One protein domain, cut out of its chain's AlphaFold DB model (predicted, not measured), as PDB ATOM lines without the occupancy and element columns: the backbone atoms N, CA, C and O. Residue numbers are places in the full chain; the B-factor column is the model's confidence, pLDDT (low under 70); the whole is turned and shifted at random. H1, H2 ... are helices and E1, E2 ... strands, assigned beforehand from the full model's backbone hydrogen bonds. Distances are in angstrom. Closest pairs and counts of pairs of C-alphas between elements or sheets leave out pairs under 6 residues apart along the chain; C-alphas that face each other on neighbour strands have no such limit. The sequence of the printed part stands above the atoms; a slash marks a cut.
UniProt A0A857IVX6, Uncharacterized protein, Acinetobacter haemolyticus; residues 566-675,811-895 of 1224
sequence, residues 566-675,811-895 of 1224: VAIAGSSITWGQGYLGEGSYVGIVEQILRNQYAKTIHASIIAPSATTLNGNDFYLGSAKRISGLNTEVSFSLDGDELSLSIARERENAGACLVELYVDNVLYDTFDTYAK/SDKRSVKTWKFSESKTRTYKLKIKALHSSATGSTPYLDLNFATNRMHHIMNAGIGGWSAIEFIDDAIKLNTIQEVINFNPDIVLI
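What this domain is: This is residues 566 to 675 and 811 to 895 of the 1224 residues of an uncharacterized protein of Acinetobacter haemolyticus (UniProt A0A857IVX6). Two lobes make this domain: a large one, the strongly twisted antiparallel sheet E2 to E9, folded back on itself where the long strands E5 and E8 bend, and a small one, the parallel sheet E10 E1 E11. H2 lies between the lobes and packs over E10, H1, H4 and H5 graze the small sheet, and H3 packs on the large one. The printed part has 195 residues, with five named helices and eleven named strands in the order E1 H1 H2 E2 H3 E3 E4 E5 E6 E7 E8 E9 E10 H4 H5 E11. The class is mixed, helices and strands; the whole is compact, with a radius of gyration of the C-alphas of 18.3 A and spans of 55 by 40 by 27 A.

Where its parts are: In the large sheet are E2, residues 600 to 602, E3, 611 to 614, E4, 622 to 627, E5, 632 to 647, E6, 656 to 662, E7, 665 to 671, E8, 816 to 836, 20.0 A long, and E9, 846 to 853, 20.4 A. H3 is residues 603 to 606. The small sheet has E1, residues 566 to 570, from C-alpha 566 at (124.510, 73.432, 67.267), E10, residues 858 to 861, and E11, residues 892 to 895, which ends with C-alpha 895 at (134.619, 69.751, 64.500). H1 is 572 to 575, H2 586 to 595, 14.2 A long, H4 869 to 874 and H5 882 to 887.

How they stand to each other: E9 has E2 and E4 on one side and E5 on the other side; N 601 and O 852 are 2.8 A apart, N 624 and O 849 2.8 A, N 645 and O 851 2.9 A. E5 bends by 141 degrees at 636 and E8 by 150 degrees at 831; across them N 635 and O 829 are 2.9 A apart. E6 lies between E8, N 659 to O 832 2.8 A, and E7, N 660 to O 668 2.9 A; E6 and E7 are a hairpin, as are E3 and E4, N 613 to O 623 2.9 A. H3 is on this sheet at a height of 5.6 A, over none of its strands. E1 is parallel to E10, N 568 to O 860 2.8 A, and to E11, N 569 to O 894 2.9 A. E10, H4 H5 and E11 form a split strand-helix-strand unit, two parallel strands with E1 between them, with a right-handed crossover. H2 on one face of the small sheet makes two layers, helix and sheet; it lies over E10 at a height of 9.8 A, along the strands, the closest C-alphas being Glu 590 and Ile 859, 7.0 A. Every O i to N i+4 pair is within hydrogen-bond range in H2, H4 and H5; H1 and H3 are too short for such a pair.

The domain as a whole: The C-alphas farthest apart, Asn 664 and Ile 870, are 55.3 A apart. Residues 676 to 810 are not printed, with 18.6 A between C-alphas 675 and 811. Of the links printed whole, none is long. Residues 865 to 866 are under 70 in pLDDT.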
ATOM      1  N   VAL A 566     123.223  73.281  67.953       94.88
ATOM      2  CA  VAL A 566     124.510  73.432  67.267       94.88
ATOM      3  C   VAL A 566     125.643  73.125  68.234       94.88
ATOM      4  O   VAL A 566     125.775  73.794  69.254       94.88
ATOM      5  N   ALA A 567     126.468  72.132  67.924       93.88
ATOM      6  CA  ALA A 567     127.676  71.839  68.684       93.88
ATOM      7  C   ALA A 567     128.916  72.269  67.898       93.88
ATOM      8  O   ALA A 567     129.103  71.867  66.751       93.88
ATOM      9  N   ILE A 568     129.769  73.075  68.525       93.00
ATOM     10  CA  ILE A 568     131.055  73.502  67.975       93.00
ATOM     11  C   ILE A 568     132.158  72.974  68.888       93.00
ATOM     12  O   ILE A 568     132.501  73.571  69.910       93.00
ATOM     13  N   ALA A 569     132.686  71.811  68.535       89.19
ATOM     14  CA  ALA A 569     133.776  71.171  69.251       89.19
ATOM     15  C   ALA A 569     135.102  71.533  68.585       89.19
ATOM     16  O   ALA A 569     135.177  71.610  67.360       89.19
ATOM     17  N   GLY A 570     136.158  71.740  69.371       86.50
ATOM     18  CA  GLY A 570     137.472  71.860  68.765       86.50
ATOM     19  C   GLY A 570     138.636  72.146  69.690       86.50
ATOM     20  O   GLY A 570     138.563  71.953  70.906       86.50
ATOM     21  N   SER A 571     139.716  72.600  69.066       81.94
ATOM     22  CA  SER A 571     141.002  72.901  69.674       81.94
ATOM     23  C   SER A 571     140.987  74.228  70.442       81.94
ATOM     24  O   SER A 571     139.937  74.786  70.790       81.94
ATOM     25  N   SER A 572     142.179  74.745  70.756       79.50
ATOM     26  CA  SER A 572     142.330  75.944  71.575       79.50
ATOM     27  C   SER A 572     141.690  77.212  71.002       79.50
ATOM     28  O   SER A 572     141.403  78.159  71.734       79.50
ATOM     29  N   ILE A 573     141.410  77.224  69.701       83.75
ATOM     30  CA  ILE A 573     140.797  78.365  69.019       83.75
ATOM     31  C   ILE A 573     139.271  78.404  69.184       83.75
ATOM     32  O   ILE A 573     138.673  79.470  69.038       83.75
ATOM     33  N   THR A 574     138.641  77.269  69.506       83.50
ATOM     34  CA  THR A 574     137.181  77.135  69.625       83.50
ATOM     35  C   THR A 574     136.656  77.533  71.007       83.50
ATOM     36  O   THR A 574     135.579  78.127  71.111       83.50
ATOM     37  N   TRP A 575     137.419  77.293  72.078       76.69
ATOM     38  CA  TRP A 575     136.971  77.587  73.448       76.69
ATOM     39  C   TRP A 575     137.132  79.053  73.881       76.69
ATOM     40  O   TRP A 575     136.402  79.515  74.761       76.69
ATOM     41  N   GLY A 576     138.070  79.800  73.288       78.56
ATOM     42  CA  GLY A 576     138.268  81.233  73.539       78.56
ATOM     43  C   GLY A 576     138.685  81.578  74.973       78.56
ATOM     44  O   GLY A 576     139.866  81.536  75.293       78.56
ATOM     45  N   GLN A 577     137.730  81.978  75.822       77.81
ATOM     46  CA  GLN A 577     137.948  82.280  77.250       77.81
ATOM     47  C   GLN A 577     137.312  81.250  78.198       77.81
ATOM     48  O   GLN A 577     137.457  81.366  79.413       77.81
ATOM     49  N   GLY A 578     136.633  80.225  77.671       77.06
ATOM     50  CA  GLY A 578     136.142  79.082  78.459       77.06
ATOM     51  C   GLY A 578     134.682  79.140  78.865       77.06
ATOM     52  O   GLY A 578     134.226  78.321  79.674       77.06
ATOM     53  N   TYR A 579     133.973  80.115  78.311       87.62
ATOM     54  CA  TYR A 579     132.556  80.358  78.503       87.62
ATOM     55  C   TYR A 579     131.764  79.899  77.274       87.62
ATOM     56  O   TYR A 579     132.334  79.482  76.261       87.62
ATOM     57  N   LEU A 580     130.437  79.951  77.378       91.12
ATOM     58  CA  LEU A 580     129.549  79.694  76.253       91.12
ATOM     59  C   LEU A 580     129.577  80.904  75.318       91.12
ATOM     60  O   LEU A 580     129.040  81.948  75.669       91.12
ATOM     61  N   GLY A 581     130.245  80.780  74.171       85.81
ATOM     62  CA  GLY A 581     130.360  81.842  73.164       85.81
ATOM     63  C   GLY A 581     131.224  83.057  73.550       85.81
ATOM     64  O   GLY A 581     131.922  83.597  72.691       85.81
ATOM     65  N   GLU A 582     131.227  83.475  74.818       86.81
ATOM     66  CA  GLU A 582     131.911  84.683  75.292       86.81
ATOM     67  C   GLU A 582     133.440  84.583  75.168       86.81
ATOM     68  O   GLU A 582     134.079  83.628  75.626       86.81
ATOM     69  N   GLY A 583     134.044  85.598  74.543       84.19
ATOM     70  CA  GLY A 583     135.480  85.620  74.251       84.19
ATOM     71  C   GLY A 583     135.931  84.584  73.211       84.19
ATOM     72  O   GLY A 583     137.102  84.210  73.215       84.19
ATOM     73  N   SER A 584     135.020  84.107  72.353       88.38
ATOM     74  CA  SER A 584     135.273  83.147  71.270       88.38
ATOM     75  C   SER A 584     134.549  83.554  69.977       88.38
ATOM     76  O   SER A 584     133.557  84.284  69.998       88.38
ATOM     77  N   TYR A 585     134.996  83.022  68.833       91.25
ATOM     78  CA  TYR A 585     134.259  83.126  67.567       91.25
ATOM     79  C   TYR A 585     132.892  82.419  67.620       91.25
ATOM     80  O   TYR A 585     131.987  82.761  66.859       91.25
ATOM     81  N   VAL A 586     132.708  81.472  68.547       92.12
ATOM     82  CA  VAL A 586     131.422  80.804  68.796       92.12
ATOM     83  C   VAL A 586     130.341  81.814  69.190       92.12
ATOM     84  O   VAL A 586     129.197  81.668  68.763       92.12
ATOM     85  N   GLY A 587     130.683  82.875  69.931       91.69
ATOM     86  CA  GLY A 587     129.724  83.918  70.308       91.69
ATOM     87  C   GLY A 587     129.125  84.639  69.099       91.69
ATOM     88  O   GLY A 587     127.959  85.025  69.122       91.69
ATOM     89  N   ILE A 588     129.872  84.750  67.995       91.25
ATOM     90  CA  ILE A 588     129.359  85.285  66.727       91.25
ATOM     91  C   ILE A 588     128.375  84.305  66.078       91.25
ATOM     92  O   ILE A 588     127.345  84.728  65.555       91.25
ATOM     93  N   VAL A 589     128.637  82.995  66.153       92.06
ATOM     94  CA  VAL A 589     127.689  81.974  65.676       92.06
ATOM     95  C   VAL A 589     126.392  82.022  66.484       92.06
ATOM     96  O   VAL A 589     125.309  82.000  65.904       92.06
ATOM     97  N   GLU A 590     126.484  82.163  67.809       93.19
ATOM     98  CA  GLU A 590     125.313  82.338  68.669       93.19
ATOM     99  C   GLU A 590     124.530  83.609  68.319       93.19
ATOM    100  O   GLU A 590     123.305  83.566  68.203       93.19
ATOM    101  N   GLN A 591     125.210  84.736  68.095       91.62
ATOM    102  CA  GLN A 591     124.556  85.970  67.654       91.62
ATOM    103  C   GLN A 591     123.831  85.793  66.314       91.62
ATOM    104  O   GLN A 591     122.704  86.262  66.172       91.62
ATOM    105  N   ILE A 592     124.421  85.081  65.352       88.19
ATOM    106  CA  ILE A 592     123.778  84.795  64.061       88.19
ATOM    107  C   ILE A 592     122.542  83.906  64.244       88.19
ATOM    108  O   ILE A 592     121.490  84.204  63.677       88.19
ATOM    109  N   LEU A 593     122.619  82.859  65.073       90.06
ATOM    110  CA  LEU A 593     121.452  82.039  65.423       90.06
ATOM    111  C   LEU A 593     120.333  82.898  66.025       90.06
ATOM    112  O   LEU A 593     119.178  82.779  65.632       90.06
ATOM    113  N   ARG A 594     120.679  83.796  66.947       90.56
ATOM    114  CA  ARG A 594     119.718  84.607  67.702       90.56
ATOM    115  C   ARG A 594     119.104  85.769  66.931       90.56
ATOM    116  O   ARG A 594     117.983  86.155  67.261       90.56
ATOM    117  N   ASN A 595     119.821  86.323  65.954       86.00
ATOM    118  CA  ASN A 595     119.434  87.567  65.282       86.00
ATOM    119  C   ASN A 595     119.126  87.401  63.787       86.00
ATOM    120  O   ASN A 595     118.454  88.259  63.219       86.00
ATOM    121  N   GLN A 596     119.598  86.325  63.145       85.38
ATOM    122  CA  GLN A 596     119.277  86.025  61.742       85.38
ATOM    123  C   GLN A 596     118.300  84.856  61.607       85.38
ATOM    124  O   GLN A 596     117.374  84.946  60.804       85.38
ATOM    125  N   TYR A 597     118.489  83.777  62.375       86.25
ATOM    126  CA  TYR A 597     117.601  82.598  62.361       86.25
ATOM    127  C   TYR A 597     116.482  82.662  63.406       86.25
ATOM    128  O   TYR A 597     115.523  81.891  63.356       86.25
ATOM    129  N   ALA A 598     116.579  83.644  64.293       90.69
ATOM    130  CA  ALA A 598     115.562  84.059  65.232       90.69
ATOM    131  C   ALA A 598     115.550  85.590  65.306       90.69
ATOM    132  O   ALA A 598     116.390  86.277  64.717       90.69
ATOM    133  N   LYS A 599     114.599  86.122  66.060       92.69
ATOM    134  CA  LYS A 599     114.573  87.500  66.521       92.69
ATOM    135  C   LYS A 599     114.675  87.480  68.035       92.69
ATOM    136  O   LYS A 599     113.734  87.084  68.719       92.69
ATOM    137  N   THR A 600     115.823  87.912  68.541       94.75
ATOM    138  CA  THR A 600     116.105  87.984  69.975       94.75
ATOM    139  C   THR A 600     116.124  89.437  70.434       94.75
ATOM    140  O   THR A 600     116.766  90.287  69.825       94.75
ATOM    141  N   ILE A 601     115.433  89.728  71.533       97.06
ATOM    142  CA  ILE A 601     115.470  91.015  72.223       97.06
ATOM    143  C   ILE A 601     116.188  90.794  73.550       97.06
ATOM    144  O   ILE A 601     115.704  90.082  74.434       97.06
ATOM    145  N   HIS A 602     117.364  91.399  73.689       97.69
ATOM    146  CA  HIS A 602     118.128  91.326  74.926       97.69
ATOM    147  C   HIS A 602     117.422  92.088  76.059       97.69
ATOM    148  O   HIS A 602     116.781  93.118  75.831       97.69
ATOM    149  N   ALA A 603     117.567  91.629  77.304       97.69
ATOM    150  CA  ALA A 603     116.872  92.224  78.442       97.69
ATOM    151  C   ALA A 603     117.264  93.684  78.707       97.69
ATOM    152  O   ALA A 603     116.465  94.436  79.256       97.69
ATOM    153  N   SER A 604     118.451  94.122  78.272       96.38
ATOM    154  CA  SER A 604     118.844  95.539  78.334       96.38
ATOM    155  C   SER A 604     117.923  96.462  77.529       96.38
ATOM    156  O   SER A 604     117.815  97.635  77.874       96.38
ATOM    157  N   ILE A 605     117.250  95.940  76.500       96.88
ATOM    158  CA  ILE A 605     116.259  96.666  75.697       96.88
ATOM    159  C   ILE A 605     114.873  96.569  76.347       96.88
ATOM    160  O   ILE A 605     114.147  97.556  76.389       96.88
ATOM    161  N   ILE A 606     114.517  95.397  76.883       97.44
ATOM    162  CA  ILE A 606     113.211  95.147  77.524       97.44
ATOM    163  C   ILE A 606     113.071  95.933  78.838       97.44
ATOM    164  O   ILE A 606     112.005  96.455  79.150       97.44
ATOM    165  N   ALA A 607     114.149  96.003  79.619       97.12
ATOM    166  CA  ALA A 607     114.170  96.550  80.972       97.12
ATOM    167  C   ALA A 607     115.412  97.441  81.198       97.12
ATOM    168  O   ALA A 607     116.270  97.121  82.028       97.12
ATOM    169  N   PRO A 608     115.560  98.567  80.474       95.69
ATOM    170  CA  PRO A 608     116.779  99.380  80.511       95.69
ATOM    171  C   PRO A 608     117.096  99.928  81.911       95.69
ATOM    172  O   PRO A 608     118.261  99.920  82.318       95.69
ATOM    173  N   SER A 609     116.066 100.319  82.670       95.31
ATOM    174  CA  SER A 609     116.171 100.869  84.031       95.31
ATOM    175  C   SER A 609     116.348  99.814  85.131       95.31
ATOM    176  O   SER A 609     116.591 100.176  86.278       95.31
ATOM    177  N   ALA A 610     116.213  98.525  84.810       97.44
ATOM    178  CA  ALA A 610     116.409  97.441  85.767       97.44
ATOM    179  C   ALA A 610     117.900  97.248  86.100       97.44
ATOM    180  O   ALA A 610     118.784  97.600  85.306       97.44
ATOM    181  N   THR A 611     118.188  96.650  87.257       97.94
ATOM    182  CA  THR A 611     119.561  96.406  87.722       97.94
ATOM    183  C   THR A 611     120.290  95.467  86.762       97.94
ATOM    184  O   THR A 611     119.788  94.391  86.445       97.94
ATOM    185  N   THR A 612     121.477  95.851  86.292       98.12
ATOM    186  CA  THR A 612     122.298  94.997  85.421       98.12
ATOM    187  C   THR A 612     123.052  93.953  86.242       98.12
ATOM    188  O   THR A 612     123.751  94.294  87.195       98.12
ATOM    189  N   LEU A 613     122.950  92.691  85.835       97.69
ATOM    190  CA  LEU A 613     123.792  91.591  86.298       97.69
ATOM    191  C   LEU A 613     124.879  91.356  85.244       97.69
ATOM    192  O   LEU A 613     124.547  91.167  84.078       97.69
ATOM    193  N   ASN A 614     126.154  91.382  85.633       95.38
ATOM    194  CA  ASN A 614     127.280  91.206  84.708       95.38
ATOM    195  C   ASN A 614     127.924  89.826  84.880       95.38
ATOM    196  O   ASN A 614     128.116  89.357  86.009       95.38
ATOM    197  N   GLY A 615     128.312  89.201  83.773       93.00
ATOM    198  CA  GLY A 615     129.148  88.004  83.747       93.00
ATOM    199  C   GLY A 615     129.018  87.205  82.454       93.00
ATOM    200  O   GLY A 615     127.959  87.163  81.835       93.00
ATOM    201  N   ASN A 616     130.108  86.532  82.082       92.12
ATOM    202  CA  ASN A 616     130.223  85.724  80.859       92.12
ATOM    203  C   ASN A 616     129.413  84.408  80.900       92.12
ATOM    204  O   ASN A 616     129.530  83.555  80.027       92.12
ATOM    205  N   ASP A 617     128.627  84.210  81.953       93.44
ATOM    206  CA  ASP A 617     127.636  83.152  82.113       93.44
ATOM    207  C   ASP A 617     126.245  83.534  81.568       93.44
ATOM    208  O   ASP A 617     125.333  82.703  81.567       93.44
ATOM    209  N   PHE A 618     126.098  84.767  81.079       96.31
ATOM    210  CA  PHE A 618     124.939  85.260  80.340       96.31
ATOM    211  C   PHE A 618     125.280  85.493  78.867       96.31
ATOM    212  O   PHE A 618     126.419  85.812  78.532       96.31
ATOM    213  N   TYR A 619     124.274  85.396  77.995       95.19
ATOM    214  CA  TYR A 619     124.400  85.821  76.602       95.19
ATOM    215  C   TYR A 619     124.704  87.323  76.541       95.19
ATOM    216  O   TYR A 619     123.996  88.107  77.178       95.19
ATOM    217  N   LEU A 620     125.735  87.715  75.781       92.25
ATOM    218  CA  LEU A 620     126.269  89.084  75.703       92.25
ATOM    219  C   LEU A 620     126.773  89.613  77.054       92.25
ATOM    220  O   LEU A 620     126.717  90.814  77.333       92.25
ATOM    221  N   GLY A 621     127.230  88.705  77.917       93.88
ATOM    222  CA  GLY A 621     127.883  89.026  79.183       93.88
ATOM    223  C   GLY A 621     127.004  89.728  80.226       93.88
ATOM    224  O   GLY A 621     127.537  90.236  81.218       93.88
ATOM    225  N   SER A 622     125.681  89.816  80.031       96.12
ATOM    226  CA  SER A 622     124.801  90.512  80.976       96.12
ATOM    227  C   SER A 622     123.347  90.031  80.989       96.12
ATOM    228  O   SER A 622     122.859  89.421  80.049       96.12
ATOM    229  N   ALA A 623     122.638  90.341  82.074       98.31
ATOM    230  CA  ALA A 623     121.198  90.154  82.250       98.31
ATOM    231  C   ALA A 623     120.597  91.338  83.034       98.31
ATOM    232  O   ALA A 623     121.322  92.211  83.524       98.31
ATOM    233  N   LYS A 624     119.267  91.390  83.168       98.56
ATOM    234  CA  LYS A 624     118.552  92.409  83.952       98.56
ATOM    235  C   LYS A 624     117.735  91.785  85.078       98.56
ATOM    236  O   LYS A 624     116.942  90.882  84.835       98.56
ATOM    237  N   ARG A 625     117.877  92.336  86.285       98.56
ATOM    238  CA  ARG A 625     117.063  92.029  87.464       98.56
ATOM    239  C   ARG A 625     115.919  93.028  87.596       98.56
ATOM    240  O   ARG A 625     116.135  94.185  87.965       98.56
ATOM    241  N   ILE A 626     114.709  92.568  87.306       98.44
ATOM    242  CA  ILE A 626     113.459  93.312  87.468       98.44
ATOM    243  C   ILE A 626     112.929  92.992  88.865       98.44
ATOM    244  O   ILE A 626     112.616  91.838  89.135       98.44
ATOM    245  N   SER A 627     112.842  93.980  89.757       97.19
ATOM    246  CA  SER A 627     112.495  93.760  91.169       97.19
ATOM    247  C   SER A 627     111.214  94.481  91.571       97.19
ATOM    248  O   SER A 627     110.936  95.581  91.091       97.19
ATOM    249  N   GLY A 628     110.487  93.900  92.522       97.19
ATOM    250  CA  GLY A 628     109.344  94.529  93.181       97.19
ATOM    251  C   GLY A 628     107.997  93.929  92.788       97.19
ATOM    252  O   GLY A 628     107.801  93.415  91.690       97.19
ATOM    253  N   LEU A 629     107.058  93.988  93.733       97.12
ATOM    254  CA  LEU A 629     105.682  93.548  93.532       97.12
ATOM    255  C   LEU A 629     104.987  94.440  92.495       97.12
ATOM    256  O   LEU A 629     105.080  95.661  92.577       97.12
ATOM    257  N   ASN A 630     104.248  93.833  91.566       95.88
ATOM    258  CA  ASN A 630     103.558  94.498  90.457       95.88
ATOM    259  C   ASN A 630     104.468  95.226  89.456       95.88
ATOM    260  O   ASN A 630     103.946  95.885  88.559       95.88
ATOM    261  N   THR A 631     105.793  95.085  89.555       97.75
ATOM    262  CA  THR A 631     106.701  95.582  88.520       97.75
ATOM    263  C   THR A 631     106.439  94.825  87.219       97.75
ATOM    264  O   THR A 631     106.318  93.596  87.219       97.75
ATOM    265  N   GLU A 632     106.348  95.557  86.110       97.00
ATOM    266  CA  GLU A 632     106.063  94.995  84.794       97.00
ATOM    267  C   GLU A 632     106.999  95.540  83.713       97.00
ATOM    268  O   GLU A 632     107.484  96.668  83.788       97.00
ATOM    269  N   VAL A 633     107.251  94.715  82.700       98.12
ATOM    270  CA  VAL A 633     107.985  95.082  81.485       98.12
ATOM    271  C   VAL A 633     107.226  94.567  80.274       98.12
ATOM    272  O   VAL A 633     106.599  93.509  80.342       98.12
ATOM    273  N   SER A 634     107.269  95.310  79.171       97.44
ATOM    274  CA  SER A 634     106.560  94.955  77.941       97.44
ATOM    275  C   SER A 634     107.476  95.045  76.729       97.44
ATOM    276  O   SER A 634     108.368  95.889  76.679       97.44
ATOM    277  N   PHE A 635     107.248  94.179  75.751       98.00
ATOM    278  CA  PHE A 635     107.969  94.162  74.482       98.00
ATOM    279  C   PHE A 635     107.100  93.525  73.397       98.00
ATOM    280  O   PHE A 635     106.188  92.754  73.689       98.00
ATOM    281  N   SER A 636     107.385  93.828  72.133       96.44
ATOM    282  CA  SER A 636     106.703  93.202  70.998       96.44
ATOM    283  C   SER A 636     107.656  92.289  70.250       96.44
ATOM    284  O   SER A 636     108.818  92.633  70.036       96.44
ATOM    285  N   LEU A 637     107.151  91.134  69.833       94.44
ATOM    286  CA  LEU A 637     107.930  90.151  69.099       94.44
ATOM    287  C   LEU A 637     107.038  89.444  68.074       94.44
ATOM    288  O   LEU A 637     105.910  89.056  68.380       94.44
ATOM    289  N   ASP A 638     107.528  89.330  66.845       91.44
ATOM    290  CA  ASP A 638     106.884  88.594  65.760       91.44
ATOM    291  C   ASP A 638     107.369  87.152  65.705       91.44
ATOM    292  O   ASP A 638     108.547  86.873  65.921       91.44
ATOM    293  N   GLY A 639     106.444  86.238  65.432       90.94
ATOM    294  CA  GLY A 639     106.717  84.813  65.316       90.94
ATOM    295  C   GLY A 639     105.548  83.965  65.798       90.94
ATOM    296  O   GLY A 639     104.466  84.465  66.118       90.94
ATOM    297  N   ASP A 640     105.779  82.663  65.834       90.19
ATOM    298  CA  ASP A 640     104.875  81.615  66.311       90.19
ATOM    299  C   ASP A 640     105.342  81.011  67.649       90.19
ATOM    300  O   ASP A 640     104.753  80.060  68.148       90.19
ATOM    301  N   GLU A 641     106.379  81.568  68.268       94.62
ATOM    302  CA  GLU A 641     106.918  81.127  69.551       94.62
ATOM    303  C   GLU A 641     107.362  82.345  70.379       94.62
ATOM    304  O   GLU A 641     107.768  83.375  69.842       94.62
ATOM    305  N   LEU A 642     107.272  82.221  71.702       97.81
ATOM    306  CA  LEU A 642     107.971  83.053  72.674       97.81
ATOM    307  C   LEU A 642     108.831  82.138  73.538       97.81
ATOM    308  O   LEU A 642     108.312  81.240  74.190       97.81
ATOM    309  N   SER A 643     110.120  82.425  73.621       98.25
ATOM    310  CA  SER A 643     111.047  81.777  74.540       98.25
ATOM    311  C   SER A 643     111.760  82.827  75.390       98.25
ATOM    312  O   SER A 643     112.314  83.788  74.859       98.25
ATOM    313  N   LEU A 644     111.764  82.653  76.711       98.62
ATOM    314  CA  LEU A 644     112.475  83.506  77.666       98.62
ATOM    315  C   LEU A 644     113.666  82.751  78.246       98.62
ATOM    316  O   LEU A 644     113.486  81.643  78.746       98.62
ATOM    317  N   SER A 645     114.851  83.363  78.236       98.38
ATOM    318  CA  SER A 645     115.992  82.907  79.036       98.38
ATOM    319  C   SER A 645     116.014  83.666  80.359       98.38
ATOM    320  O   SER A 645     116.239  84.879  80.394       98.38
ATOM    321  N   ILE A 646     115.738  82.942  81.442       98.19
ATOM    322  CA  ILE A 646     115.622  83.438  82.810       98.19
ATOM    323  C   ILE A 646     116.644  82.756  83.717       98.19
ATOM    324  O   ILE A 646     116.867  81.545  83.643       98.19
ATOM    325  N   ALA A 647     117.254  83.535  84.599       97.75
ATOM    326  CA  ALA A 647     118.183  83.031  85.593       97.75
ATOM    327  C   ALA A 647     117.475  82.797  86.935       97.75
ATOM    328  O   ALA A 647     116.500  83.473  87.268       97.75
ATOM    329  N   ARG A 648     117.952  81.812  87.699       96.31
ATOM    330  CA  ARG A 648     117.436  81.457  89.026       96.31
ATOM    331  C   ARG A 648     118.597  81.256  89.987       96.31
ATOM    332  O   ARG A 648     119.540  80.519  89.692       96.31
ATOM    333  N   GLU A 649     118.515  81.906  91.140       95.88
ATOM    334  CA  GLU A 649     119.538  81.816  92.178       95.88
ATOM    335  C   GLU A 649     119.329  80.602  93.083       95.88
ATOM    336  O   GLU A 649     118.213  80.315  93.510       95.88
ATOM    337  N   ARG A 650     120.429  79.939  93.449       94.50
ATOM    338  CA  ARG A 650     120.444  78.708  94.264       94.50
ATOM    339  C   ARG A 650     119.876  78.847  95.690       94.50
ATOM    340  O   ARG A 650     119.593  77.842  96.332       94.50
ATOM    341  N   GLU A 651     119.729  80.071  96.208       95.06
ATOM    342  CA  GLU A 651     119.110  80.355  97.522       95.06
ATOM    343  C   GLU A 651     117.648  80.823  97.422       95.06
ATOM    344  O   GLU A 651     117.003  81.024  98.450       95.06
ATOM    345  N   ASN A 652     117.111  81.013  96.211       95.88
ATOM    346  CA  ASN A 652     115.721  81.417  95.978       95.88
ATOM    347  C   ASN A 652     115.271  82.682  96.749       95.88
ATOM    348  O   ASN A 652     114.096  82.808  97.090       95.88
ATOM    349  N   ALA A 653     116.175  83.628  97.035       95.81
ATOM    350  CA  ALA A 653     115.872  84.778  97.896       95.81
ATOM    351  C   ALA A 653     114.734  85.661  97.356       95.81
ATOM    352  O   ALA A 653     113.866  86.075  98.119       95.81
ATOM    353  N   GLY A 654     114.689  85.908  96.047       96.19
ATOM    354  CA  GLY A 654     113.561  86.588  95.403       96.19
ATOM    355  C   GLY A 654     112.861  85.761  94.343       96.19
ATOM    356  O   GLY A 654     112.310  86.344  93.410       96.19
ATOM    357  N   ALA A 655     112.862  84.430  94.485       97.38
ATOM    358  CA  ALA A 655     112.024  83.574  93.653       97.38
ATOM    359  C   ALA A 655     110.577  84.097  93.673       97.38
ATOM    360  O   ALA A 655     110.043  84.444  94.730       97.38
ATOM    361  N   CYS A 656     109.947  84.208  92.509       98.12
ATOM    362  CA  CYS A 656     108.682  84.917  92.354       98.12
ATOM    363  C   CYS A 656     107.726  84.201  91.404       98.12
ATOM    364  O   CYS A 656     108.136  83.348  90.623       98.12
ATOM    365  N   LEU A 657     106.449  84.572  91.495       98.25
ATOM    366  CA  LEU A 657     105.411  84.256  90.521       98.25
ATOM    367  C   LEU A 657     105.330  85.391  89.499       98.25
ATOM    368  O   LEU A 657     105.175  86.557  89.873       98.25
ATOM    369  N   VAL A 658     105.401  85.046  88.218       98.62
ATOM    370  CA  VAL A 658     105.360  85.977  87.091       98.62
ATOM    371  C   VAL A 658     104.154  85.654  86.220       98.62
ATOM    372  O   VAL A 658     103.976  84.520  85.786       98.62
ATOM    373  N   GLU A 659     103.333  86.661  85.947       98.62
ATOM    374  CA  GLU A 659     102.243  86.595  84.977       98.62
ATOM    375  C   GLU A 659     102.761  86.979  83.585       98.62
ATOM    376  O   GLU A 659     103.373  88.040  83.414       98.62
ATOM    377  N   LEU A 660     102.488  86.132  82.593       98.62
ATOM    378  CA  LEU A 660     102.688  86.413  81.175       98.62
ATOM    379  C   LEU A 660     101.358  86.858  80.569       98.62
ATOM    380  O   LEU A 660     100.406  86.079  80.505       98.62
ATOM    381  N   TYR A 661     101.311  88.087  80.069       98.56
ATOM    382  CA  TYR A 661     100.208  88.587  79.259       98.56
ATOM    383  C   TYR A 661     100.610  88.572  77.784       98.56
ATOM    384  O   TYR A 661     101.698  89.034  77.433       98.56
ATOM    385  N   VAL A 662      99.712  88.087  76.930       98.00
ATOM    386  CA  VAL A 662      99.830  88.098  75.468       98.00
ATOM    387  C   VAL A 662      98.688  88.947  74.925       98.00
ATOM    388  O   VAL A 662      97.526  88.671  75.207       98.00
ATOM    389  N   ASP A 663      99.019  90.016  74.204       95.56
ATOM    390  CA  ASP A 663      98.057  90.987  73.665       95.56
ATOM    391  C   ASP A 663      97.076  91.501  74.740       95.56
ATOM    392  O   ASP A 663      95.866  91.585  74.542       95.56
ATOM    393  N   ASN A 664      97.631  91.848  75.912       94.56
ATOM    394  CA  ASN A 664      96.928  92.301  77.122       94.56
ATOM    395  C   ASN A 664      95.988  91.277  77.786       94.56
ATOM    396  O   ASN A 664      95.310  91.623  78.754       94.56
ATOM    397  N   VAL A 665      95.988  90.020  77.346       97.00
ATOM    398  CA  VAL A 665      95.251  88.925  77.989       97.00
ATOM    399  C   VAL A 665      96.215  88.096  78.829       97.00
ATOM    400  O   VAL A 665      97.282  87.721  78.348       97.00
ATOM    401  N   LEU A 666      95.858  87.809  80.086       97.62
ATOM    402  CA  LEU A 666      96.634  86.891  80.922       97.62
ATOM    403  C   LEU A 666      96.655  85.511  80.256       97.62
ATOM    404  O   LEU A 666      95.604  84.904  80.064       97.62
ATOM    405  N   TYR A 667      97.848  85.048  79.899       97.50
ATOM    406  CA  TYR A 667      98.049  83.809  79.159       97.50
ATOM    407  C   TYR A 667      98.558  82.684  80.061       97.50
ATOM    408  O   TYR A 667      98.069  81.564  79.975       97.50
ATOM    409  N   ASP A 668      99.525  82.983  80.934       98.25
ATOM    410  CA  ASP A 668     100.138  81.995  81.826       98.25
ATOM    411  C   ASP A 668     100.669  82.647  83.117       98.25
ATOM    412  O   ASP A 668     100.856  83.864  83.194       98.25
ATOM    413  N   THR A 669     100.921  81.839  84.145       97.69
ATOM    414  CA  THR A 669     101.657  82.220  85.356       97.69
ATOM    415  C   THR A 669     102.721  81.168  85.646       97.69
ATOM    416  O   THR A 669     102.400  79.998  85.823       97.69
ATOM    417  N   PHE A 670     103.983  81.583  85.753       97.62
ATOM    418  CA  PHE A 670     105.107  80.686  86.035       97.62
ATOM    419  C   PHE A 670     105.941  81.190  87.212       97.62
ATOM    420  O   PHE A 670     105.944  82.384  87.515       97.62
ATOM    421  N   ASP A 671     106.672  80.291  87.869       96.19
ATOM    422  CA  ASP A 671     107.585  80.642  88.953       96.19
ATOM    423  C   ASP A 671     109.066  80.644  88.526       96.19
ATOM    424  O   ASP A 671     109.475  80.060  87.512       96.19
ATOM    425  N   THR A 672     109.886  81.334  89.320       96.31
ATOM    426  CA  THR A 672     111.352  81.341  89.204       96.31
ATOM    427  C   THR A 672     112.044  80.537  90.308       96.31
ATOM    428  O   THR A 672     113.244  80.711  90.523       96.31
ATOM    429  N   TYR A 673     111.325  79.646  90.997       95.44
ATOM    430  CA  TYR A 673     111.894  78.813  92.049       95.44
ATOM    431  C   TYR A 673     112.771  77.705  91.446       95.44
ATOM    432  O   TYR A 673     112.461  77.100  90.418       95.44
ATOM    433  N   ALA A 674     113.917  77.457  92.068       92.56
ATOM    434  CA  ALA A 674     114.853  76.402  91.700       92.56
ATOM    435  C   ALA A 674     115.104  75.467  92.884       92.56
ATOM    436  O   ALA A 674     114.740  75.756  94.025       92.56
ATOM    437  N   LYS A 675     115.764  74.334  92.629       92.56
ATOM    438  CA  LYS A 675     116.172  73.420  93.700       92.56
ATOM    439  C   LYS A 675     117.075  74.171  94.699       92.56
ATOM    440  O   LYS A 675     118.111  74.681  94.272       92.56
ATOM    441  N   SER A 811     124.094  76.015  76.235       95.56
ATOM    442  CA  SER A 811     122.923  76.771  76.678       95.56
ATOM    443  C   SER A 811     122.049  75.918  77.610       95.56
ATOM    444  O   SER A 811     121.613  74.835  77.206       95.56
ATOM    445  N   ASP A 812     121.735  76.399  78.815       96.56
ATOM    446  CA  ASP A 812     120.946  75.646  79.791       96.56
ATOM    447  C   ASP A 812     119.455  75.660  79.447       96.56
ATOM    448  O   ASP A 812     118.771  76.680  79.566       96.56
ATOM    449  N   LYS A 813     118.900  74.498  79.113       95.06
ATOM    450  CA  LYS A 813     117.458  74.348  78.887       95.06
ATOM    451  C   LYS A 813     116.616  74.676  80.116       95.06
ATOM    452  O   LYS A 813     115.494  75.141  79.963       95.06
ATOM    453  N   ARG A 814     117.138  74.464  81.330       95.69
ATOM    454  CA  ARG A 814     116.426  74.784  82.579       95.69
ATOM    455  C   ARG A 814     116.209  76.290  82.724       95.69
ATOM    456  O   ARG A 814     115.250  76.688  83.385       95.69
ATOM    457  N   SER A 815     117.069  77.107  82.109       96.94
ATOM    458  CA  SER A 815     116.927  78.566  82.062       96.94
ATOM    459  C   SER A 815     115.849  79.030  81.079       96.94
ATOM    460  O   SER A 815     115.488  80.199  81.090       96.94
ATOM    461  N   VAL A 816     115.303  78.143  80.241       97.88
ATOM    462  CA  VAL A 816     114.366  78.520  79.178       97.88
ATOM    463  C   VAL A 816     112.924  78.197  79.563       97.88
ATOM    464  O   VAL A 816     112.621  77.112  80.059       97.88
ATOM    465  N   LYS A 817     112.014  79.135  79.296       97.75
ATOM    466  CA  LYS A 817     110.562  78.908  79.281       97.75
ATOM    467  C   LYS A 817     110.016  79.261  77.902       97.75
ATOM    468  O   LYS A 817     110.308  80.348  77.413       97.75
ATOM    469  N   THR A 818     109.253  78.354  77.295       97.44
ATOM    470  CA  THR A 818     108.799  78.465  75.901       97.44
ATOM    471  C   THR A 818     107.287  78.296  75.794       97.44
ATOM    472  O   THR A 818     106.729  77.348  76.341       97.44
ATOM    473  N   TRP A 819     106.654  79.166  75.015       97.62
ATOM    474  CA  TRP A 819     105.252  79.111  74.614       97.62
ATOM    475  C   TRP A 819     105.170  79.111  73.089       97.62
ATOM    476  O   TRP A 819     105.861  79.886  72.432       97.62
ATOM    477  N   LYS A 820     104.325  78.248  72.519       95.25
ATOM    478  CA  LYS A 820     104.106  78.145  71.070       95.25
ATOM    479  C   LYS A 820     102.696  78.586  70.710       95.25
ATOM    480  O   LYS A 820     101.756  78.365  71.471       95.25
ATOM    481  N   PHE A 821     102.563  79.169  69.531       92.81
ATOM    482  CA  PHE A 821     101.329  79.695  68.977       92.81
ATOM    483  C   PHE A 821     101.057  79.045  67.619       92.81
ATOM    484  O   PHE A 821     101.977  78.685  66.894       92.81
ATOM    485  N   SER A 822      99.784  78.914  67.251       91.12
ATOM    486  CA  SER A 822      99.374  78.320  65.970       91.12
ATOM    487  C   SER A 822      99.681  79.196  64.751       91.12
ATOM    488  O   SER A 822      99.672  78.709  63.625       91.12
ATOM    489  N   GLU A 823      99.923  80.490  64.965       88.75
ATOM    490  CA  GLU A 823     100.107  81.486  63.913       88.75
ATOM    491  C   GLU A 823     101.368  82.308  64.156       88.75
ATOM    492  O   GLU A 823     101.585  82.812  65.266       88.75
ATOM    493  N   SER A 824     102.127  82.538  63.086       89.25
ATOM    494  CA  SER A 824     103.215  83.509  63.088       89.25
ATOM    495  C   SER A 824     102.664  84.925  62.889       89.25
ATOM    496  O   SER A 824     102.146  85.245  61.819       89.25
ATOM    497  N   LYS A 825     102.735  85.766  63.929       91.44
ATOM    498  CA  LYS A 825     102.342  87.188  63.884       91.44
ATOM    499  C   LYS A 825     103.020  87.996  64.987       91.44
ATOM    500  O   LYS A 825     103.498  87.436  65.972       91.44
ATOM    501  N   THR A 826     103.031  89.316  64.836       95.00
ATOM    502  CA  THR A 826     103.464  90.239  65.893       95.00
ATOM    503  C   THR A 826     102.495  90.193  67.064       95.00
ATOM    504  O   THR A 826     101.298  90.398  66.876       95.00
ATOM    505  N   ARG A 827     103.024  89.963  68.268       96.06
ATOM    506  CA  ARG A 827     102.279  90.020  69.530       96.06
ATOM    507  C   ARG A 827     102.964  90.963  70.502       96.06
ATOM    508  O   ARG A 827     104.184  91.152  70.443       96.06
ATOM    509  N   THR A 828     102.184  91.545  71.402       97.88
ATOM    510  CA  THR A 828     102.714  92.276  72.556       97.88
ATOM    511  C   THR A 828     102.748  91.356  73.761       97.88
ATOM    512  O   THR A 828     101.737  90.758  74.124       97.88
ATOM    513  N   TYR A 829     103.908  91.268  74.394       98.50
ATOM    514  CA  TYR A 829     104.131  90.476  75.589       98.50
ATOM    515  C   TYR A 829     104.367  91.399  76.770       98.50
ATOM    516  O   TYR A 829     105.109  92.377  76.658       98.50
ATOM    517  N   LYS A 830     103.767  91.066  77.909       98.62
ATOM    518  CA  LYS A 830     104.028  91.743  79.175       98.62
ATOM    519  C   LYS A 830     104.308  90.728  80.271       98.62
ATOM    520  O   LYS A 830     103.533  89.797  80.469       98.62
ATOM    521  N   LEU A 831     105.412  90.934  80.981       98.62
ATOM    522  CA  LEU A 831     105.811  90.148  82.145       98.62
ATOM    523  C   LEU A 831     105.544  90.984  83.390       98.62
ATOM    524  O   LEU A 831     106.087  92.083  83.499       98.62
ATOM    525  N   LYS A 832     104.727  90.478  84.314       98.50
ATOM    526  CA  LYS A 832     104.386  91.165  85.564       98.50
ATOM    527  C   LYS A 832     104.724  90.294  86.767       98.50
ATOM    528  O   LYS A 832     104.266  89.160  86.863       98.50
ATOM    529  N   ILE A 833     105.477  90.839  87.718       98.56
ATOM    530  CA  ILE A 833     105.777  90.158  88.979       98.56
ATOM    531  C   ILE A 833     104.533  90.206  89.867       98.56
ATOM    532  O   ILE A 833     104.159  91.258  90.386       98.56
ATOM    533  N   LYS A 834     103.882  89.056  90.035       97.88
ATOM    534  CA  LYS A 834     102.617  88.926  90.762       97.88
ATOM    535  C   LYS A 834     102.816  88.848  92.265       97.88
ATOM    536  O   LYS A 834     102.078  89.486  93.006       97.88
ATOM    537  N   ALA A 835     103.764  88.028  92.709       97.19
ATOM    538  CA  ALA A 835     104.002  87.757  94.121       97.19
ATOM    539  C   ALA A 835     105.396  87.159  94.342       97.19
ATOM    540  O   ALA A 835     106.014  86.631  93.418       97.19
ATOM    541  N   LEU A 836     105.867  87.205  95.587       97.75
ATOM    542  CA  LEU A 836     106.970  86.364  96.043       97.75
ATOM    543  C   LEU A 836     106.509  84.899  96.078       97.75
ATOM    544  O   LEU A 836     105.368  84.620  96.447       97.75
ATOM    545  N   HIS A 837     107.375  83.971  95.675       97.69
ATOM    546  CA  HIS A 837     107.083  82.544  95.777       97.69
ATOM    547  C   HIS A 837     106.968  82.146  97.257       97.69
ATOM    548  O   HIS A 837     107.734  82.631  98.090       97.69
ATOM    549  N   SER A 838     106.040  81.249  97.600       95.38
ATOM    550  CA  SER A 838     105.764  80.864  98.998       95.38
ATOM    551  C   SER A 838     106.968  80.238  99.710       95.38
ATOM    552  O   SER A 838     107.088  80.346 100.926       95.38
ATOM    553  N   SER A 839     107.868  79.610  98.952       95.00
ATOM    554  CA  SER A 839     109.113  79.003  99.446       95.00
ATOM    555  C   SER A 839     110.357  79.887  99.268       95.00
ATOM    556  O   SER A 839     111.475  79.388  99.392       95.00
ATOM    557  N   ALA A 840     110.207  81.167  98.913       95.25
ATOM    558  CA  ALA A 840     111.345  82.080  98.813       95.25
ATOM    559  C   ALA A 840     111.935  82.392 100.198       95.25
ATOM    560  O   ALA A 840     111.217  82.438 101.197       95.25
ATOM    561  N   THR A 841     113.246  82.631 100.263       93.81
ATOM    562  CA  THR A 841     113.956  82.874 101.535       93.81
ATOM    563  C   THR A 841     114.112  84.357 101.887       93.81
ATOM    564  O   THR A 841     114.443  84.689 103.024       93.81
ATOM    565  N   GLY A 842     113.894  85.259 100.926       93.88
ATOM    566  CA  GLY A 842     113.967  86.710 101.107       93.88
ATOM    567  C   GLY A 842     112.592  87.375 101.152       93.88
ATOM    568  O   GLY A 842     111.575  86.731 101.376       93.88
ATOM    569  N   SER A 843     112.561  88.697 100.959       94.38
ATOM    570  CA  SER A 843     111.341  89.514 101.090       94.38
ATOM    571  C   SER A 843     110.923  90.246  99.813       94.38
ATOM    572  O   SER A 843     109.812  90.763  99.739       94.38
ATOM    573  N   THR A 844     111.802  90.323  98.809       96.81
ATOM    574  CA  THR A 844     111.569  91.100  97.583       96.81
ATOM    575  C   THR A 844     111.569  90.176  96.368       96.81
ATOM    576  O   THR A 844     112.610  89.582  96.087       96.81
ATOM    577  N   PRO A 845     110.451  90.058  95.625       98.00
ATOM    578  CA  PRO A 845     110.413  89.242  94.419       98.00
ATOM    579  C   PRO A 845     111.203  89.902  93.287       98.00
ATOM    580  O   PRO A 845     111.122  91.122  93.101       98.00
ATOM    581  N   TYR A 846     111.935  89.100  92.513       97.94
ATOM    582  CA  TYR A 846     112.599  89.558  91.298       97.94
ATOM    583  C   TYR A 846     112.638  88.503  90.189       97.94
ATOM    584  O   TYR A 846     112.689  87.297  90.430       97.94
ATOM    585  N   LEU A 847     112.641  88.995  88.952       98.44
ATOM    586  CA  LEU A 847     112.861  88.228  87.734       98.44
ATOM    587  C   LEU A 847     114.215  88.621  87.137       98.44
ATOM    588  O   LEU A 847     114.408  89.772  86.741       98.44
ATOM    589  N   ASP A 848     115.123  87.654  87.024       98.44
ATOM    590  CA  ASP A 848     116.397  87.824  86.329       98.44
ATOM    591  C   ASP A 848     116.246  87.362  84.875       98.44
ATOM    592  O   ASP A 848     116.216  86.167  84.586       98.44
ATOM    593  N   LEU A 849     116.113  88.311  83.951       98.69
ATOM    594  CA  LEU A 849     115.885  88.066  82.528       98.69
ATOM    595  C   LEU A 849     117.175  88.305  81.733       98.69
ATOM    596  O   LEU A 849     117.768  89.379  81.836       98.69
ATOM    597  N   ASN A 850     117.594  87.345  80.904       98.31
ATOM    598  CA  ASN A 850     118.711  87.523  79.971       98.31
ATOM    599  C   ASN A 850     118.213  88.027  78.606       98.31
ATOM    600  O   ASN A 850     118.649  89.079  78.145       98.31
ATOM    601  N   PHE A 851     117.271  87.325  77.972       98.25
ATOM    602  CA  PHE A 851     116.680  87.734  76.691       98.25
ATOM    603  C   PHE A 851     115.330  87.047  76.434       98.25
ATOM    604  O   PHE A 851     115.003  86.034  77.055       98.25
ATOM    605  N   ALA A 852     114.578  87.584  75.472       98.38
ATOM    606  CA  ALA A 852     113.402  86.959  74.869       98.38
ATOM    607  C   ALA A 852     113.665  86.676  73.382       98.38
ATOM    608  O   ALA A 852     114.299  87.490  72.716       98.38
ATOM    609  N   THR A 853     113.196  85.550  72.845       97.31
ATOM    610  CA  THR A 853     113.375  85.180  71.431       97.31
ATOM    611  C   THR A 853     112.141  84.496  70.855       97.31
ATOM    612  O   THR A 853     111.391  83.856  71.588       97.31
ATOM    613  N   ASN A 854     111.930  84.625  69.543       94.44
ATOM    614  CA  ASN A 854     110.842  83.958  68.822       94.44
ATOM    615  C   ASN A 854     111.216  82.548  68.338       94.44
ATOM    616  O   ASN A 854     110.424  81.878  67.681       94.44
ATOM    617  N   ARG A 855     112.449  82.122  68.617       93.31
ATOM    618  CA  ARG A 855     112.930  80.767  68.373       93.31
ATOM    619  C   ARG A 855     114.136  80.491  69.261       93.31
ATOM    620  O   ARG A 855     115.165  81.163  69.145       93.31
ATOM    621  N   MET A 856     114.032  79.528  70.175       95.12
ATOM    622  CA  MET A 856     115.170  79.173  71.031       95.12
ATOM    623  C   MET A 856     116.113  78.187  70.339       95.12
ATOM    624  O   MET A 856     115.876  76.984  70.338       95.12
ATOM    625  N   HIS A 857     117.231  78.681  69.813       94.62
ATOM    626  CA  HIS A 857     118.350  77.826  69.412       94.62
ATOM    627  C   HIS A 857     119.224  77.470  70.621       94.62
ATOM    628  O   HIS A 857     119.455  78.303  71.500       94.62
ATOM    629  N   HIS A 858     119.741  76.244  70.637       95.56
ATOM    630  CA  HIS A 858     120.695  75.766  71.627       95.56
ATOM    631  C   HIS A 858     122.078  75.627  71.007       95.56
ATOM    632  O   HIS A 858     122.217  75.141  69.884       95.56
ATOM    633  N   ILE A 859     123.100  76.022  71.756       95.38
ATOM    634  CA  ILE A 859     124.488  75.961  71.307       95.38
ATOM    635  C   ILE A 859     125.368  75.320  72.374       95.38
ATOM    636  O   ILE A 859     125.102  75.472  73.567       95.38
ATOM    637  N   MET A 860     126.390  74.598  71.926       93.31
ATOM    638  CA  MET A 860     127.448  74.012  72.739       93.31
ATOM    639  C   MET A 860     128.815  74.389  72.155       93.31
ATOM    640  O   MET A 860     128.991  74.331  70.938       93.31
ATOM    641  N   ASN A 861     129.795  74.711  73.004       90.69
ATOM    642  CA  ASN A 861     131.202  74.771  72.610       90.69
ATOM    643  C   ASN A 861     132.159  74.123  73.601       90.69
ATOM    644  O   ASN A 861     131.837  73.897  74.767       90.69
ATOM    645  N   ALA A 862     133.363  73.849  73.109       79.25
ATOM    646  CA  ALA A 862     134.479  73.381  73.914       79.25
ATOM    647  C   ALA A 862     134.763  74.297  75.120       79.25
ATOM    648  O   ALA A 862     134.751  75.524  74.994       79.25
ATOM    649  N   GLY A 863     135.039  73.693  76.279       71.81
ATOM    650  CA  GLY A 863     135.640  74.365  77.432       71.81
ATOM    651  C   GLY A 863     137.155  74.545  77.279       71.81
ATOM    652  O   GLY A 863     137.736  74.219  76.248       71.81
ATOM    653  N   ILE A 864     137.803  75.098  78.308       70.50
ATOM    654  CA  ILE A 864     139.215  75.515  78.232       70.50
ATOM    655  C   ILE A 864     140.178  74.346  78.042       70.50
ATOM    656  O   ILE A 864     140.117  73.364  78.773       70.50
ATOM    657  N   GLY A 865     141.132  74.526  77.132       60.66
ATOM    658  CA  GLY A 865     142.167  73.556  76.783       60.66
ATOM    659  C   GLY A 865     142.109  73.321  75.288       60.66
ATOM    660  O   GLY A 865     143.043  73.658  74.571       60.66
ATOM    661  N   GLY A 866     140.938  72.938  74.783       63.22
ATOM    662  CA  GLY A 866     140.778  72.596  73.380       63.22
ATOM    663  C   GLY A 866     141.500  71.297  73.049       63.22
ATOM    664  O   GLY A 866     142.618  71.050  73.497       63.22
ATOM    665  N   TRP A 867     140.856  70.463  72.252       77.25
ATOM    666  CA  TRP A 867     141.220  69.057  72.168       77.25
ATOM    667  C   TRP A 867     141.676  68.683  70.765       77.25
ATOM    668  O   TRP A 867     141.162  69.181  69.760       77.25
ATOM    669  N   SER A 868     142.694  67.838  70.721       85.19
ATOM    670  CA  SER A 868     143.092  67.076  69.549       85.19
ATOM    671  C   SER A 868     141.992  66.084  69.162       85.19
ATOM    672  O   SER A 868     141.138  65.708  69.967       85.19
ATOM    673  N   ALA A 869     142.015  65.624  67.915       89.88
ATOM    674  CA  ALA A 869     141.056  64.649  67.417       89.88
ATOM    675  C   ALA A 869     141.089  63.340  68.230       89.88
ATOM    676  O   ALA A 869     140.041  62.737  68.456       89.88
ATOM    677  N   ILE A 870     142.265  62.928  68.725       87.38
ATOM    678  CA  ILE A 870     142.395  61.735  69.573       87.38
ATOM    679  C   ILE A 870     141.743  61.902  70.943       87.38
ATOM    680  O   ILE A 870     141.121  60.962  71.423       87.38
ATOM    681  N   GLU A 871     141.829  63.083  71.553       85.38
ATOM    682  CA  GLU A 871     141.187  63.347  72.844       85.38
ATOM    683  C   GLU A 871     139.659  63.255  72.706       85.38
ATOM    684  O   GLU A 871     138.994  62.639  73.531       85.38
ATOM    685  N   PHE A 872     139.077  63.708  71.594       87.69
ATOM    686  CA  PHE A 872     137.645  63.480  71.370       87.69
ATOM    687  C   PHE A 872     137.263  61.994  71.267       87.69
ATOM    688  O   PHE A 872     136.146  61.636  71.648       87.69
ATOM    689  N   ILE A 873     138.156  61.136  70.767       88.38
ATOM    690  CA  ILE A 873     137.912  59.693  70.626       88.38
ATOM    691  C   ILE A 873     138.098  58.976  71.969       88.38
ATOM    692  O   ILE A 873     137.233  58.197  72.368       88.38
ATOM    693  N   ASP A 874     139.211  59.230  72.661       82.12
ATOM    694  CA  ASP A 874     139.590  58.535  73.894       82.12
ATOM    695  C   ASP A 874     140.423  59.420  74.844       82.12
ATOM    696  O   ASP A 874     141.609  59.193  75.076       82.12
ATOM    697  N   ASP A 875     139.793  60.449  75.420       79.50
ATOM    698  CA  ASP A 875     140.389  61.239  76.508       79.50
ATOM    699  C   ASP A 875     140.410  60.436  77.824       79.50
ATOM    700  O   ASP A 875     139.469  59.704  78.154       79.50
ATOM    701  N   ALA A 876     141.443  60.634  78.643       75.56
ATOM    702  CA  ALA A 876     141.453  60.183  80.034       75.56
ATOM    703  C   ALA A 876     140.367  60.893  80.874       75.56
ATOM    704  O   ALA A 876     139.814  60.319  81.815       75.56
ATOM    705  N   ILE A 877     140.034  62.134  80.520       76.44
ATOM    706  CA  ILE A 877     138.941  62.922  81.078       76.44
ATOM    707  C   ILE A 877     137.693  62.687  80.241       76.44
ATOM    708  O   ILE A 877     137.448  63.335  79.225       76.44
ATOM    709  N   LYS A 878     136.824  61.809  80.737       80.19
ATOM    710  CA  LYS A 878     135.620  61.360  80.024       80.19
ATOM    711  C   LYS A 878     134.566  62.457  79.784       80.19
ATOM    712  O   LYS A 878     133.586  62.211  79.092       80.19
ATOM    713  N   LEU A 879     134.809  63.677  80.271       80.38
ATOM    714  CA  LEU A 879     133.991  64.880  80.064       80.38
ATOM    715  C   LEU A 879     134.326  65.660  78.779       80.38
ATOM    716  O   LEU A 879     133.598  66.584  78.425       80.38
ATOM    717  N   ASN A 880     135.430  65.326  78.106       79.81
ATOM    718  CA  ASN A 880     135.929  66.035  76.921       79.81
ATOM    719  C   ASN A 880     135.833  65.181  75.646       79.81
ATOM    720  O   ASN A 880     136.557  65.395  74.679       79.81
ATOM    721  N   THR A 881     134.952  64.184  75.646       84.75
ATOM    722  CA  THR A 881     134.860  63.203  74.562       84.75
ATOM    723  C   THR A 881     133.734  63.545  73.594       84.75
ATOM    724  O   THR A 881     132.810  64.300  73.910       84.75
ATOM    725  N   ILE A 882     133.768  62.936  72.412       88.81
ATOM    726  CA  ILE A 882     132.705  63.057  71.413       88.81
ATOM    727  C   ILE A 882     131.354  62.547  71.935       88.81
ATOM    728  O   ILE A 882     130.308  62.981  71.457       88.81
ATOM    729  N   GLN A 883     131.355  61.692  72.965       88.31
ATOM    730  CA  GLN A 883     130.132  61.212  73.596       88.31
ATOM    731  C   GLN A 883     129.332  62.351  74.235       88.31
ATOM    732  O   GLN A 883     128.109  62.344  74.152       88.31
ATOM    733  N   GLU A 884     129.988  63.368  74.799       88.56
ATOM    734  CA  GLU A 884     129.289  64.534  75.356       88.56
ATOM    735  C   GLU A 884     128.627  65.378  74.258       88.56
ATOM    736  O   GLU A 884     127.502  65.852  74.427       88.56
ATOM    737  N   VAL A 885     129.261  65.478  73.086       90.75
ATOM    738  CA  VAL A 885     128.656  66.101  71.896       90.75
ATOM    739  C   VAL A 885     127.449  65.291  71.419       90.75
ATOM    740  O   VAL A 885     126.405  65.864  71.121       90.75
ATOM    741  N   ILE A 886     127.554  63.960  71.389       89.88
ATOM    742  CA  ILE A 886     126.446  63.066  71.021       89.88
ATOM    743  C   ILE A 886     125.291  63.179  72.028       89.88
ATOM    744  O   ILE A 886     124.132  63.275  71.626       89.88
ATOM    745  N   ASN A 887     125.587  63.245  73.329       90.56
ATOM    746  CA  ASN A 887     124.601  63.410  74.403       90.56
ATOM    747  C   ASN A 887     123.870  64.760  74.304       90.56
ATOM    748  O   ASN A 887     122.680  64.865  74.625       90.56
ATOM    749  N   PHE A 888     124.546  65.792  73.791       93.19
ATOM    750  CA  PHE A 888     123.906  67.053  73.431       93.19
ATOM    751  C   PHE A 888     122.939  66.927  72.247       93.19
ATOM    752  O   PHE A 888     122.184  67.864  72.004       93.19
ATOM    753  N   ASN A 889     122.886  65.796  71.545       90.94
ATOM    754  CA  ASN A 889     121.964  65.510  70.443       90.94
ATOM    755  C   ASN A 889     121.815  66.688  69.444       90.94
ATOM    756  O   ASN A 889     120.722  67.258  69.329       90.94
ATOM    757  N   PRO A 890     122.919  67.151  68.829       93.69
ATOM    758  CA  PRO A 890     122.924  68.275  67.898       93.69
ATOM    759  C   PRO A 890     122.287  67.942  66.543       93.69
ATOM    760  O   PRO A 890     122.472  66.855  66.004       93.69
ATOM    761  N   ASP A 891     121.641  68.939  65.934       89.06
ATOM    762  CA  ASP A 891     121.279  68.918  64.510       89.06
ATOM    763  C   ASP A 891     122.508  69.178  63.624       89.06
ATOM    764  O   ASP A 891     122.577  68.730  62.480       89.06
ATOM    765  N   ILE A 892     123.468  69.950  64.143       92.44
ATOM    766  CA  ILE A 892     124.660  70.388  63.421       92.44
ATOM    767  C   ILE A 892     125.874  70.256  64.333       92.44
ATOM    768  O   ILE A 892     125.896  70.830  65.426       92.44
ATOM    769  N   VAL A 893     126.904  69.566  63.854       93.38
ATOM    770  CA  VAL A 893     128.218  69.495  64.493       93.38
ATOM    771  C   VAL A 893     129.254  70.160  63.596       93.38
ATOM    772  O   VAL A 893     129.328  69.895  62.394       93.38
ATOM    773  N   LEU A 894     130.073  71.015  64.198       93.75
ATOM    774  CA  LEU A 894     131.319  71.504  63.631       93.75
ATOM    775  C   LEU A 894     132.478  70.996  64.490       93.75
ATOM    776  O   LEU A 894     132.537  71.310  65.677       93.75
ATOM    777  N   ILE A 895     133.378  70.225  63.883       91.81
ATOM    778  CA  ILE A 895     134.619  69.751  64.500       91.81
ATOM    779  C   ILE A 895     135.765  70.592  63.949       91.81
ATOM    780  O   ILE A 895     136.138  70.462  62.786       91.81
TER     781      ILE A 895